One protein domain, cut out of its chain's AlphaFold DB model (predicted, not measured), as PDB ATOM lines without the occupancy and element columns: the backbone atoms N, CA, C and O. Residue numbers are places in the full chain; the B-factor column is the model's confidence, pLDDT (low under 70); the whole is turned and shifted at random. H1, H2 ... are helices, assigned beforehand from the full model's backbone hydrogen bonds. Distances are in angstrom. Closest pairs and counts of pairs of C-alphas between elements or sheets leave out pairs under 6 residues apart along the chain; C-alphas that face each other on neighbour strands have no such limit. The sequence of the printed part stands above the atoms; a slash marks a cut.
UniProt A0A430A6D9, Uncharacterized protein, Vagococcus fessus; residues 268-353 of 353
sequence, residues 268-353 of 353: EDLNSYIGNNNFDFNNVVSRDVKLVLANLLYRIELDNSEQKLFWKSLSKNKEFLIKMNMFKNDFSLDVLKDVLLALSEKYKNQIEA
ATOM      1  N   GLU A 268     206.466 206.801 240.466       84.69
ATOM      2  CA  GLU A 268     205.318 207.301 241.218       84.69
ATOM      3  C   GLU A 268     205.527 208.774 241.571       84.69
ATOM      4  O   GLU A 268     204.634 209.585 241.342       84.69
ATOM      5  N   ASP A 269     206.741 209.143 241.998       87.50
ATOM      6  CA  ASP A 269     207.109 210.547 242.215       87.50
ATOM      7  C   ASP A 269     206.964 211.364 240.924       87.50
ATOM      8  O   ASP A 269     206.410 212.463 240.932       87.50
ATOM      9  N   LEU A 270     207.422 210.811 239.794       86.06
ATOM     10  CA  LEU A 270     207.300 211.478 238.500       86.06
ATOM     11  C   LEU A 270     205.838 211.637 238.066       86.06
ATOM     12  O   LEU A 270     205.457 212.685 237.555       86.06
ATOM     13  N   ASN A 271     205.020 210.601 238.249       85.94
ATOM     14  CA  ASN A 271     203.599 210.628 237.913       85.94
ATOM     15  C   ASN A 271     202.835 211.628 238.777       85.94
ATOM     16  O   ASN A 271     202.007 212.363 238.248       85.94
ATOM     17  N   SER A 272     203.147 211.683 240.073       86.38
ATOM     18  CA  SER A 272     202.587 212.665 241.001       86.38
ATOM     19  C   SER A 272     202.911 214.091 240.549       86.38
ATOM     20  O   SER A 272     202.010 214.912 240.392       86.38
ATOM     21  N   TYR A 273     204.178 214.352 240.201       85.56
ATOM     22  CA  TYR A 273     204.607 215.643 239.658       85.56
ATOM     23  C   TYR A 273     203.844 216.038 238.381       85.56
ATOM     24  O   TYR A 273     203.366 217.165 238.261       85.56
ATOM     25  N   ILE A 274     203.709 215.108 237.428       82.00
ATOM     26  CA  ILE A 274     203.006 215.347 236.156       82.00
ATOM     27  C   ILE A 274     201.519 215.635 236.397       82.00
ATOM     28  O   ILE A 274     200.981 216.582 235.825       82.00
ATOM     29  N   GLY A 275     200.868 214.830 237.242       80.81
ATOM     30  CA  GLY A 275     199.440 214.949 237.536       80.81
ATOM     31  C   GLY A 275     199.075 216.256 238.237       80.81
ATOM     32  O   GLY A 275     198.050 216.849 237.916       80.81
ATOM     33  N   ASN A 276     199.929 216.742 239.142       77.06
ATOM     34  CA  ASN A 276     199.662 217.961 239.910       77.06
ATOM     35  C   ASN A 276     199.893 219.251 239.112       77.06
ATOM     36  O   ASN A 276     199.254 220.264 239.388       77.06
ATOM     37  N   ASN A 277     200.786 219.227 238.119       69.25
ATOM     38  CA  ASN A 277     201.225 220.439 237.426       69.25
ATOM     39  C   ASN A 277     200.666 220.610 236.005       69.25
ATOM     40  O   ASN A 277     201.053 221.565 235.334       69.25
ATOM     41  N   ASN A 278     199.778 219.717 235.529       57.25
ATOM     42  CA  ASN A 278     199.229 219.725 234.156       57.25
ATOM     43  C   ASN A 278     200.307 219.946 233.074       57.25
ATOM     44  O   ASN A 278     200.074 220.586 232.046       57.25
ATOM     45  N   PHE A 279     201.519 219.453 233.328       58.25
ATOM     46  CA  PHE A 279     202.672 219.690 232.474       58.25
ATOM     47  C   PHE A 279     202.676 218.665 231.341       58.25
ATOM     48  O   PHE A 279     202.613 217.459 231.594       58.25
ATOM     49  N   ASP A 280     202.786 219.127 230.093       54.47
ATOM     50  CA  ASP A 280     202.922 218.225 228.952       54.47
ATOM     51  C   ASP A 280     204.305 217.566 228.982       54.47
ATOM     52  O   ASP A 280     205.322 218.112 228.550       54.47
ATOM     53  N   PHE A 281     204.358 216.375 229.570       53.06
ATOM     54  CA  PHE A 281     205.583 215.602 229.686       53.06
ATOM     55  C   PHE A 281     205.951 214.850 228.403       53.06
ATOM     56  O   PHE A 281     206.991 214.181 228.408       53.06
ATOM     57  N   ASN A 282     205.174 214.999 227.316       51.25
ATOM     58  CA  ASN A 282     205.442 214.439 225.981       51.25
ATOM     59  C   ASN A 282     206.592 215.156 225.245       51.25
ATOM     60  O   ASN A 282     206.587 215.307 224.024       51.25
ATOM     61  N   ASN A 283     207.607 215.588 225.992       56.84
ATOM     62  CA  ASN A 283     208.842 216.114 225.436       56.84
ATOM     63  C   ASN A 283     209.628 215.016 224.706       56.84
ATOM     64  O   ASN A 283     209.548 213.834 225.035       56.84
ATOM     65  N   VAL A 284     210.473 215.452 223.770       61.88
ATOM     66  CA  VAL A 284     211.397 214.621 222.976       61.88
ATOM     67  C   VAL A 284     212.326 213.753 223.850       61.88
ATOM     68  O   VAL A 284     212.808 212.710 223.415       61.88
ATOM     69  N   VAL A 285     212.560 214.149 225.108       70.06
ATOM     70  CA  VAL A 285     213.392 213.410 226.068       70.06
ATOM     71  C   VAL A 285     212.579 212.371 226.834       70.06
ATOM     72  O   VAL A 285     211.599 212.707 227.507       70.06
ATOM     73  N   SER A 286     213.046 211.121 226.802       75.50
ATOM     74  CA  SER A 286     212.378 209.989 227.442       75.50
ATOM     75  C   SER A 286     212.225 210.160 228.959       75.50
ATOM     76  O   SER A 286     213.020 210.813 229.642       75.50
ATOM     77  N   ARG A 287     211.186 209.526 229.511       79.50
ATOM     78  CA  ARG A 287     210.931 209.496 230.959       79.50
ATOM     79  C   ARG A 287     212.104 208.892 231.734       79.50
ATOM     80  O   ARG A 287     212.444 209.396 232.800       79.50
ATOM     81  N   ASP A 288     212.751 207.874 231.175       74.00
ATOM     82  CA  ASP A 288     213.885 207.197 231.808       74.00
ATOM     83  C   ASP A 288     215.066 208.148 232.036       74.00
ATOM     84  O   ASP A 288     215.649 208.158 233.117       74.00
ATOM     85  N   VAL A 289     215.357 209.037 231.083       78.06
ATOM     86  CA  VAL A 289     216.407 210.057 231.245       78.06
ATOM     87  C   VAL A 289     216.090 210.989 232.406       78.06
ATOM     88  O   VAL A 289     216.966 211.301 233.213       78.06
ATOM     89  N   LYS A 290     214.838 211.439 232.506       83.19
ATOM     90  CA  LYS A 290     214.410 212.353 233.570       83.19
ATOM     91  C   LYS A 290     214.540 211.692 234.944       83.19
ATOM     92  O   LYS A 290     215.011 212.334 235.876       83.19
ATOM     93  N   LEU A 291     214.222 210.400 235.052       81.12
ATOM     94  CA  LEU A 291     214.419 209.618 236.277       81.12
ATOM     95  C   LEU A 291     215.899 209.467 236.641       81.12
ATOM     96  O   LEU A 291     216.253 209.612 237.813       81.12
ATOM     97  N   VAL A 292     216.774 209.221 235.661       78.81
ATOM     98  CA  VAL A 292     218.221 209.147 235.908       78.81
ATOM     99  C   VAL A 292     218.758 210.495 236.390       78.81
ATOM    100  O   VAL A 292     219.457 210.546 237.399       78.81
ATOM    101  N   LEU A 293     218.396 211.594 235.722       83.75
ATOM    102  CA  LEU A 293     218.804 212.943 236.127       83.75
ATOM    103  C   LEU A 293     218.272 213.308 237.520       83.75
ATOM    104  O   LEU A 293     219.009 213.888 238.314       83.75
ATOM    105  N   ALA A 294     217.029 212.936 237.838       87.69
ATOM    106  CA  ALA A 294     216.435 213.184 239.148       87.69
ATOM    107  C   ALA A 294     217.198 212.451 240.259       87.69
ATOM    108  O   ALA A 294     217.563 213.053 241.265       87.69
ATOM    109  N   ASN A 295     217.508 211.167 240.066       85.31
ATOM    110  CA  ASN A 295     218.285 210.403 241.043       85.31
ATOM    111  C   ASN A 295     219.724 210.919 241.167       85.31
ATOM    112  O   ASN A 295     220.243 211.027 242.275       85.31
ATOM    113  N   LEU A 296     220.347 211.306 240.052       85.38
ATOM    114  CA  LEU A 296     221.685 211.886 240.047       85.38
ATOM    115  C   LEU A 296     221.756 213.196 240.835       85.38
ATOM    116  O   LEU A 296     222.738 213.433 241.535       85.38
ATOM    117  N   LEU A 297     220.732 214.043 240.732       89.56
ATOM    118  CA  LEU A 297     220.679 215.365 241.365       89.56
ATOM    119  C   LEU A 297     219.918 215.368 242.694       89.56
ATOM    120  O   LEU A 297     219.705 216.424 243.288       89.56
ATOM    121  N   TYR A 298     219.535 214.196 243.195       89.94
ATOM    122  CA  TYR A 298     218.808 214.077 244.448       89.94
ATOM    123  C   TYR A 298     219.611 214.683 245.611       89.94
ATOM    124  O   TYR A 298     220.732 214.263 245.894       89.94
ATOM    125  N   ARG A 299     219.039 215.677 246.294       90.94
ATOM    126  CA  ARG A 299     219.666 216.485 247.355       90.94
ATOM    127  C   ARG A 299     220.975 217.178 246.946       90.94
ATOM    128  O   ARG A 299     221.825 217.425 247.796       90.94
ATOM    129  N   ILE A 300     221.142 217.484 245.660       91.44
ATOM    130  CA  ILE A 300     222.243 218.313 245.160       91.44
ATOM    131  C   ILE A 300     221.688 219.692 244.848       91.44
ATOM    132  O   ILE A 300     220.861 219.858 243.952       91.44
ATOM    133  N   GLU A 301     222.147 220.680 245.602       90.38
ATOM    134  CA  GLU A 301     221.792 222.074 245.383       90.38
ATOM    135  C   GLU A 301     222.683 222.652 244.285       90.38
ATOM    136  O   GLU A 301     223.906 222.543 244.348       90.38
ATOM    137  N   LEU A 302     222.056 223.240 243.268       92.44
ATOM    138  CA  LEU A 302     222.739 223.897 242.160       92.44
ATOM    139  C   LEU A 302     222.180 225.308 242.001       92.44
ATOM    140  O   LEU A 302     220.977 225.474 241.762       92.44
ATOM    141  N   ASP A 303     223.046 226.318 242.057       92.38
ATOM    142  CA  ASP A 303     222.655 227.679 241.692       92.38
ATOM    143  C   ASP A 303     222.358 227.798 240.176       92.38
ATOM    144  O   ASP A 303     222.688 226.922 239.374       92.38
ATOM    145  N   ASN A 304     221.740 228.898 239.734       92.25
ATOM    146  CA  ASN A 304     221.381 229.088 238.317       92.25
ATOM    147  C   ASN A 304     222.586 228.998 237.351       92.25
ATOM    148  O   ASN A 304     222.442 228.587 236.195       92.25
ATOM    149  N   SER A 305     223.773 229.408 237.802       91.12
ATOM    150  CA  SER A 305     225.018 229.341 237.034       91.12
ATOM    151  C   SER A 305     225.526 227.902 236.946       91.12
ATOM    152  O   SER A 305     225.893 227.436 235.865       91.12
ATOM    153  N   GLU A 306     225.481 227.177 238.059       91.56
ATOM    154  CA  GLU A 306     225.857 225.774 238.192       91.56
ATOM    155  C   GLU A 306     224.927 224.858 237.404       91.56
ATOM    156  O   GLU A 306     225.417 223.994 236.683       91.56
ATOM    157  N   GLN A 307     223.613 225.096 237.421       92.81
ATOM    158  CA  GLN A 307     222.649 224.374 236.584       92.81
ATOM    159  C   GLN A 307     222.999 224.503 235.100       92.81
ATOM    160  O   GLN A 307     223.107 223.510 234.377       92.81
ATOM    161  N   LYS A 308     223.246 225.734 234.633       91.25
ATOM    162  CA  LYS A 308     223.630 225.995 233.240       91.25
ATOM    163  C   LYS A 308     224.962 225.336 232.892       91.25
ATOM    164  O   LYS A 308     225.125 224.814 231.787       91.25
ATOM    165  N   LEU A 309     225.916 225.377 233.814       88.94
ATOM    166  CA  LEU A 309     227.234 224.780 233.650       88.94
ATOM    167  C   LEU A 309     227.154 223.246 233.583       88.94
ATOM    168  O   LEU A 309     227.730 222.647 232.673       88.94
ATOM    169  N   PHE A 310     226.394 222.631 234.484       87.88
ATOM    170  CA  PHE A 310     226.160 221.194 234.569       87.88
ATOM    171  C   PHE A 310     225.414 220.659 233.343       87.88
ATOM    172  O   PHE A 310     225.881 219.728 232.686       87.88
ATOM    173  N   TRP A 311     224.323 221.314 232.936       89.62
ATOM    174  CA  TRP A 311     223.619 220.990 231.694       89.62
ATOM    175  C   TRP A 311     224.536 221.088 230.468       89.62
ATOM    176  O   TRP A 311     224.565 220.197 229.618       89.62
ATOM    177  N   LYS A 312     225.319 222.170 230.357       86.69
ATOM    178  CA  LYS A 312     226.254 222.371 229.237       86.69
ATOM    179  C   LYS A 312     227.337 221.296 229.207       86.69
ATOM    180  O   LYS A 312     227.842 220.970 228.133       86.69
ATOM    181  N   SER A 313     227.701 220.790 230.380       82.19
ATOM    182  CA  SER A 313     228.593 219.655 230.538       82.19
ATOM    183  C   SER A 313     227.983 218.402 229.898       82.19
ATOM    184  O   SER A 313     228.522 217.877 228.921       82.19
ATOM    185  N   LEU A 314     226.802 217.999 230.359       83.25
ATOM    186  CA  LEU A 314     226.126 216.792 229.897       83.25
ATOM    187  C   LEU A 314     225.725 216.865 228.413       83.25
ATOM    188  O   LEU A 314     226.040 215.966 227.641       83.25
ATOM    189  N   SER A 315     225.135 217.975 227.963       83.94
ATOM    190  CA  SER A 315     224.703 218.179 226.564       83.94
ATOM    191  C   SER A 315     225.838 218.178 225.534       83.94
ATOM    192  O   SER A 315     225.597 218.065 224.331       83.94
ATOM    193  N   LYS A 316     227.092 218.334 225.965       81.75
ATOM    194  CA  LYS A 316     228.269 218.237 225.087       81.75
ATOM    195  C   LYS A 316     228.982 216.896 225.197       81.75
ATOM    196  O   LYS A 316     229.887 216.635 224.402       81.75
ATOM    197  N   ASN A 317     228.591 216.063 226.150       77.69
ATOM    198  CA  ASN A 317     229.173 214.757 226.362       77.69
ATOM    199  C   ASN A 317     228.505 213.735 225.431       77.69
ATOM    200  O   ASN A 317     227.375 213.308 225.652       77.69
ATOM    201  N   LYS A 318     229.211 213.352 224.363       77.81
ATOM    202  CA  LYS A 318     228.697 212.389 223.376       77.81
ATOM    203  C   LYS A 318     228.406 211.022 223.991       77.81
ATOM    204  O   LYS A 318     227.423 210.407 223.611       77.81
ATOM    205  N   GLU A 319     229.242 210.566 224.917       74.38
ATOM    206  CA  GLU A 319     229.081 209.261 225.560       74.38
ATOM    207  C   GLU A 319     227.822 209.235 226.433       74.38
ATOM    208  O   GLU A 319     227.026 208.303 226.342       74.38
ATOM    209  N   PHE A 320     227.578 210.315 227.182       76.25
ATOM    210  CA  PHE A 320     226.328 210.514 227.916       76.25
ATOM    211  C   PHE A 320     225.111 210.484 226.986       76.25
ATOM    212  O   PHE A 320     224.174 209.728 227.226       76.25
ATOM    213  N   LEU A 321     225.137 211.275 225.911       77.56
ATOM    214  CA  LEU A 321     224.026 211.365 224.964       77.56
ATOM    215  C   LEU A 321     223.731 210.025 224.276       77.56
ATOM    216  O   LEU A 321     222.570 209.637 224.187       77.56
ATOM    217  N   ILE A 322     224.767 209.298 223.842       76.50
ATOM    218  CA  ILE A 322     224.631 207.964 223.233       76.50
ATOM    219  C   ILE A 322     223.993 206.996 224.224       76.50
ATOM    220  O   ILE A 322     223.035 206.310 223.882       76.50
ATOM    221  N   LYS A 323     224.486 206.966 225.464       71.88
ATOM    222  CA  LYS A 323     223.976 206.058 226.491       71.88
ATOM    223  C   LYS A 323     222.531 206.350 226.882       71.88
ATOM    224  O   LYS A 323     221.786 205.430 227.192       71.88
ATOM    225  N   MET A 324     222.143 207.620 226.849       72.94
ATOM    226  CA  MET A 324     220.762 208.040 227.071       72.94
ATOM    227  C   MET A 324     219.875 207.915 225.833       72.94
ATOM    228  O   MET A 324     218.680 208.183 225.924       72.94
ATOM    229  N   ASN A 325     220.438 207.509 224.690       77.06
ATOM    230  CA  ASN A 325     219.766 207.489 223.397       77.06
ATOM    231  C   ASN A 325     219.092 208.838 223.071       77.06
ATOM    232  O   ASN A 325     217.916 208.906 222.721       77.06
ATOM    233  N   MET A 326     219.841 209.929 223.249       77.00
ATOM    234  CA  MET A 326     219.358 211.300 223.085       77.00
ATOM    235  C   MET A 326     220.174 212.071 222.057       77.00
ATOM    236  O   MET A 326     221.408 212.030 222.067       77.00
ATOM    237  N   PHE A 327     219.506 212.886 221.239       80.56
ATOM    238  CA  PHE A 327     220.208 213.889 220.450       80.56
ATOM    239  C   PHE A 327     220.500 215.129 221.292       80.56
ATOM    240  O   PHE A 327     219.746 215.533 222.175       80.56
ATOM    241  N   LYS A 328     221.612 215.796 220.977       81.25
ATOM    242  CA  LYS A 328     222.026 217.026 221.660       81.25
ATOM    243  C   LYS A 328     220.950 218.120 221.630       81.25
ATOM    244  O   LYS A 328     220.834 218.870 222.594       81.25
ATOM    245  N   ASN A 329     220.223 218.235 220.520       82.75
ATOM    246  CA  ASN A 329     219.210 219.276 220.331       82.75
ATOM    247  C   ASN A 329     217.958 219.031 221.181       82.75
ATOM    248  O   ASN A 329     217.252 219.984 221.490       82.75
ATOM    249  N   ASP A 330     217.738 217.787 221.604       81.25
ATOM    250  CA  ASP A 330     216.582 217.399 222.409       81.25
ATOM    251  C   ASP A 330     216.824 217.683 223.896       81.25
ATOM    252  O   ASP A 330     215.886 217.878 224.665       81.25
ATOM    253  N   PHE A 331     218.093 217.756 224.317       85.12
ATOM    254  CA  PHE A 331     218.457 218.057 225.696       85.12
ATOM    255  C   PHE A 331     218.578 219.562 225.943       85.12
ATOM    256  O   PHE A 331     219.681 220.116 225.998       85.12
ATOM    257  N   SER A 332     217.444 220.238 226.114       88.31
ATOM    258  CA  SER A 332     217.414 221.654 226.496       88.31
ATOM    259  C   SER A 332     217.743 221.859 227.983       88.31
ATOM    260  O   SER A 332     217.695 220.930 228.791       88.31
ATOM    261  N   LEU A 333     218.090 223.095 228.360       89.69
ATOM    262  CA  LEU A 333     218.288 223.458 229.769       89.69
ATOM    263  C   LEU A 333     216.989 223.313 230.573       89.69
ATOM    264  O   LEU A 333     217.040 223.016 231.765       89.69
ATOM    265  N   ASP A 334     215.840 223.502 229.928       87.69
ATOM    266  CA  ASP A 334     214.538 223.416 230.585       87.69
ATOM    267  C   ASP A 334     214.244 221.984 231.046       87.69
ATOM    268  O   ASP A 334     213.761 221.811 232.156       87.69
ATOM    269  N   VAL A 335     214.718 220.955 230.328       87.00
ATOM    270  CA  VAL A 335     214.646 219.556 230.802       87.00
ATOM    271  C   VAL A 335     215.338 219.376 232.159       87.00
ATOM    272  O   VAL A 335     214.821 218.673 233.025       87.00
ATOM    273  N   LEU A 336     216.505 220.001 232.371       89.19
ATOM    274  CA  LEU A 336     217.193 219.945 233.667       89.19
ATOM    275  C   LEU A 336     216.394 220.683 234.749       89.19
ATOM    276  O   LEU A 336     216.298 220.201 235.876       89.19
ATOM    277  N   LYS A 337     215.831 221.848 234.416       90.69
ATOM    278  CA  LYS A 337     215.034 222.641 235.359       90.69
ATOM    279  C   LYS A 337     213.757 221.918 235.770       90.69
ATOM    280  O   LYS A 337     213.464 221.896 236.957       90.69
ATOM    281  N   ASP A 338     213.064 221.280 234.834       87.88
ATOM    282  CA  ASP A 338     211.870 220.477 235.109       87.88
ATOM    283  C   ASP A 338     212.194 219.342 236.090       87.88
ATOM    284  O   ASP A 338     211.460 219.104 237.047       87.88
ATOM    285  N   VAL A 339     213.341 218.675 235.908       89.38
ATOM    286  CA  VAL A 339     213.826 217.650 236.846       89.38
ATOM    287  C   VAL A 339     214.082 218.236 238.238       89.38
ATOM    288  O   VAL A 339     213.692 217.635 239.238       89.38
ATOM    289  N   LEU A 340     214.717 219.407 238.328       92.25
ATOM    290  CA  LEU A 340     214.976 220.072 239.611       92.25
ATOM    291  C   LEU A 340     213.682 220.544 240.293       92.25
ATOM    292  O   LEU A 340     213.576 220.456 241.517       92.25
ATOM    293  N   LEU A 341     212.689 220.990 239.522       90.44
ATOM    294  CA  LEU A 341     211.358 221.327 240.027       90.44
ATOM    295  C   LEU A 341     210.654 220.089 240.591       90.44
ATOM    296  O   LEU A 341     210.192 220.133 241.731       90.44
ATOM    297  N   ALA A 342     210.665 218.973 239.861       90.31
ATOM    298  CA  ALA A 342     210.094 217.711 240.329       90.31
ATOM    299  C   ALA A 342     210.753 217.213 241.623       90.31
ATOM    300  O   ALA A 342     210.078 216.774 242.556       90.31
ATOM    301  N   LEU A 343     212.078 217.345 241.723       92.38
ATOM    302  CA  LEU A 343     212.810 217.065 242.956       92.38
ATOM    303  C   LEU A 343     212.382 217.987 244.103       92.38
ATOM    304  O   LEU A 343     212.188 217.513 245.221       92.38
ATOM    305  N   SER A 344     212.204 219.281 243.835       90.56
ATOM    306  CA  SER A 344     211.786 220.248 244.853       90.56
ATOM    307  C   SER A 344     210.406 219.935 245.436       90.56
ATOM    308  O   SER A 344     210.216 220.058 246.644       90.56
ATOM    309  N   GLU A 345     209.462 219.470 244.612       88.38
ATOM    310  CA  GLU A 345     208.146 219.026 245.082       88.38
ATOM    311  C   GLU A 345     208.242 217.773 245.938       88.38
ATOM    312  O   GLU A 345     207.661 217.721 247.021       88.38
ATOM    313  N   LYS A 346     209.054 216.798 245.513       89.62
ATOM    314  CA  LYS A 346     209.313 215.611 246.328       89.62
ATOM    315  C   LYS A 346     209.859 215.987 247.709       89.62
ATOM    316  O   LYS A 346     209.443 215.395 248.701       89.62
ATOM    317  N   TYR A 347     210.770 216.956 247.796       91.38
ATOM    318  CA  TYR A 347     211.324 217.380 249.085       91.38
ATOM    319  C   TYR A 347     210.282 218.050 249.981       91.38
ATOM    320  O   TYR A 347     210.277 217.783 251.177       91.38
ATOM    321  N   LYS A 348     209.387 218.874 249.422       84.94
ATOM    322  CA  LYS A 348     208.287 219.490 250.187       84.94
ATOM    323  C   LYS A 348     207.367 218.426 250.779       84.94
ATOM    324  O   LYS A 348     207.141 218.421 251.985       84.94
ATOM    325  N   ASN A 349     206.966 217.454 249.963       77.38
ATOM    326  CA  ASN A 349     206.097 216.359 250.396       77.38
ATOM    327  C   ASN A 349     206.742 215.472 251.480       77.38
ATOM    328  O   ASN A 349     206.032 214.827 252.238       77.38
ATOM    329  N   GLN A 350     208.078 215.428 251.567       78.06
ATOM    330  CA  GLN A 350     208.809 214.714 252.626       78.06
ATOM    331  C   GLN A 350     208.950 215.503 253.935       78.06
ATOM    332  O   GLN A 350     209.331 214.917 254.941       78.06
ATOM    333  N   ILE A 351     208.742 216.821 253.912       69.62
ATOM    334  CA  ILE A 351     208.786 217.682 255.104       69.62
ATOM    335  C   ILE A 351     207.394 217.772 255.748       69.62
ATOM    336  O   ILE A 351     207.285 217.982 256.952       69.62
ATOM    337  N   GLU A 352     206.339 217.620 254.943       50.03
ATOM    338  CA  GLU A 352     204.937 217.700 255.368       50.03
ATOM    339  C   GLU A 352     204.337 216.350 255.818       50.03
ATOM    340  O   GLU A 352     203.244 216.341 256.388       50.03
ATOM    341  N   ALA A 353     205.041 215.235 255.589       47.81
ATOM    342  CA  ALA A 353     204.688 213.877 256.022       47.81
ATOM    343  C   ALA A 353     205.552 213.432 257.207       47.81
ATOM    344  O   ALA A 353     205.011 212.730 258.093       47.81
TER     345      ALA A 353
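This is residues 268 to 353 of the 353 residues of an uncharacterized protein of Vagococcus fessus (UniProt A0A430A6D9). One long helix, H5, is the spine of this domain, and three shorter helices cross it at steep angles, H3 near its first residues, H2 farther along and H1 farther still. H1 and H3 lie on roughly opposite sides of H5, with H2 on a side between them; the short H4 sits out beyond the H3 end, touching no helix, and the last residues, 348 to 353, stick out at the other end. The printed part has 86 residues with five named helices, in the order H1, H2, H3, H4, H5, and no named strand; its class is all helix. It is compact, with a radius of gyration of the C-alphas of 13.0 A, and only just elongated, spanning 40 by 27 by 18 A.

H5, residues 333 to 351, is the longest helix, 27.7 A from its first C-alpha at (218.288, 223.458, 229.769) to its last at (208.786, 217.682, 255.104). H3, residues 304 to 314, is 15.6 A long. H2, residues 287 to 296, and H1, residues 268 to 277, are each 14.3 A long; C-alpha 268 is at (205.318, 207.301, 241.218). H4, residues 318 to 323, is 8.5 A long.

H5 is the hub, touching three helices, and the packing is mostly crossed. Residues 333 to 337 of H5 touch H3 at a steep tilt of 61 degrees, opposite ways; the closest C-alphas are those of Trp 311 and Leu 333, 6.2 A apart. Residues 335 to 343 touch H2 at a steep tilt of 64 degrees, the same way, closest at the C-alphas of Ala 294 and Val 339, 5.7 A apart. Residues 342 to 346 touch H1, about perpendicular at 76 degrees, with the C-alphas of Tyr 273 and Ala 342 closest at 5.9 A. H1 and H2 are close but not clearly touching, with the C-alphas of Leu 270 and Leu 291 closest at 7.7 A. H3 and H4 are also close but not clearly touching, closest at the C-alphas of Leu 314 and Phe 320, 6.6 A apart. H4 is apart from H1, H2 and H5. In H1, H2, H3, H4 and H5 every O i to N i+4 pair is within hydrogen-bond range.

The two C-alphas farthest apart, those of Lys 318 and Ala 353, are 40.6 A apart. The printed part has no cut and ends at residue 353, the chain's last. The link from H3 to H4 is tight, the other three are short, and no link is long. Residues 348 to 353, of which 348 to 351 belong to H5, stand free. The mean pLDDT of the printed part is 81.1; residues 277 to 284 and 351 to 353 are under 70.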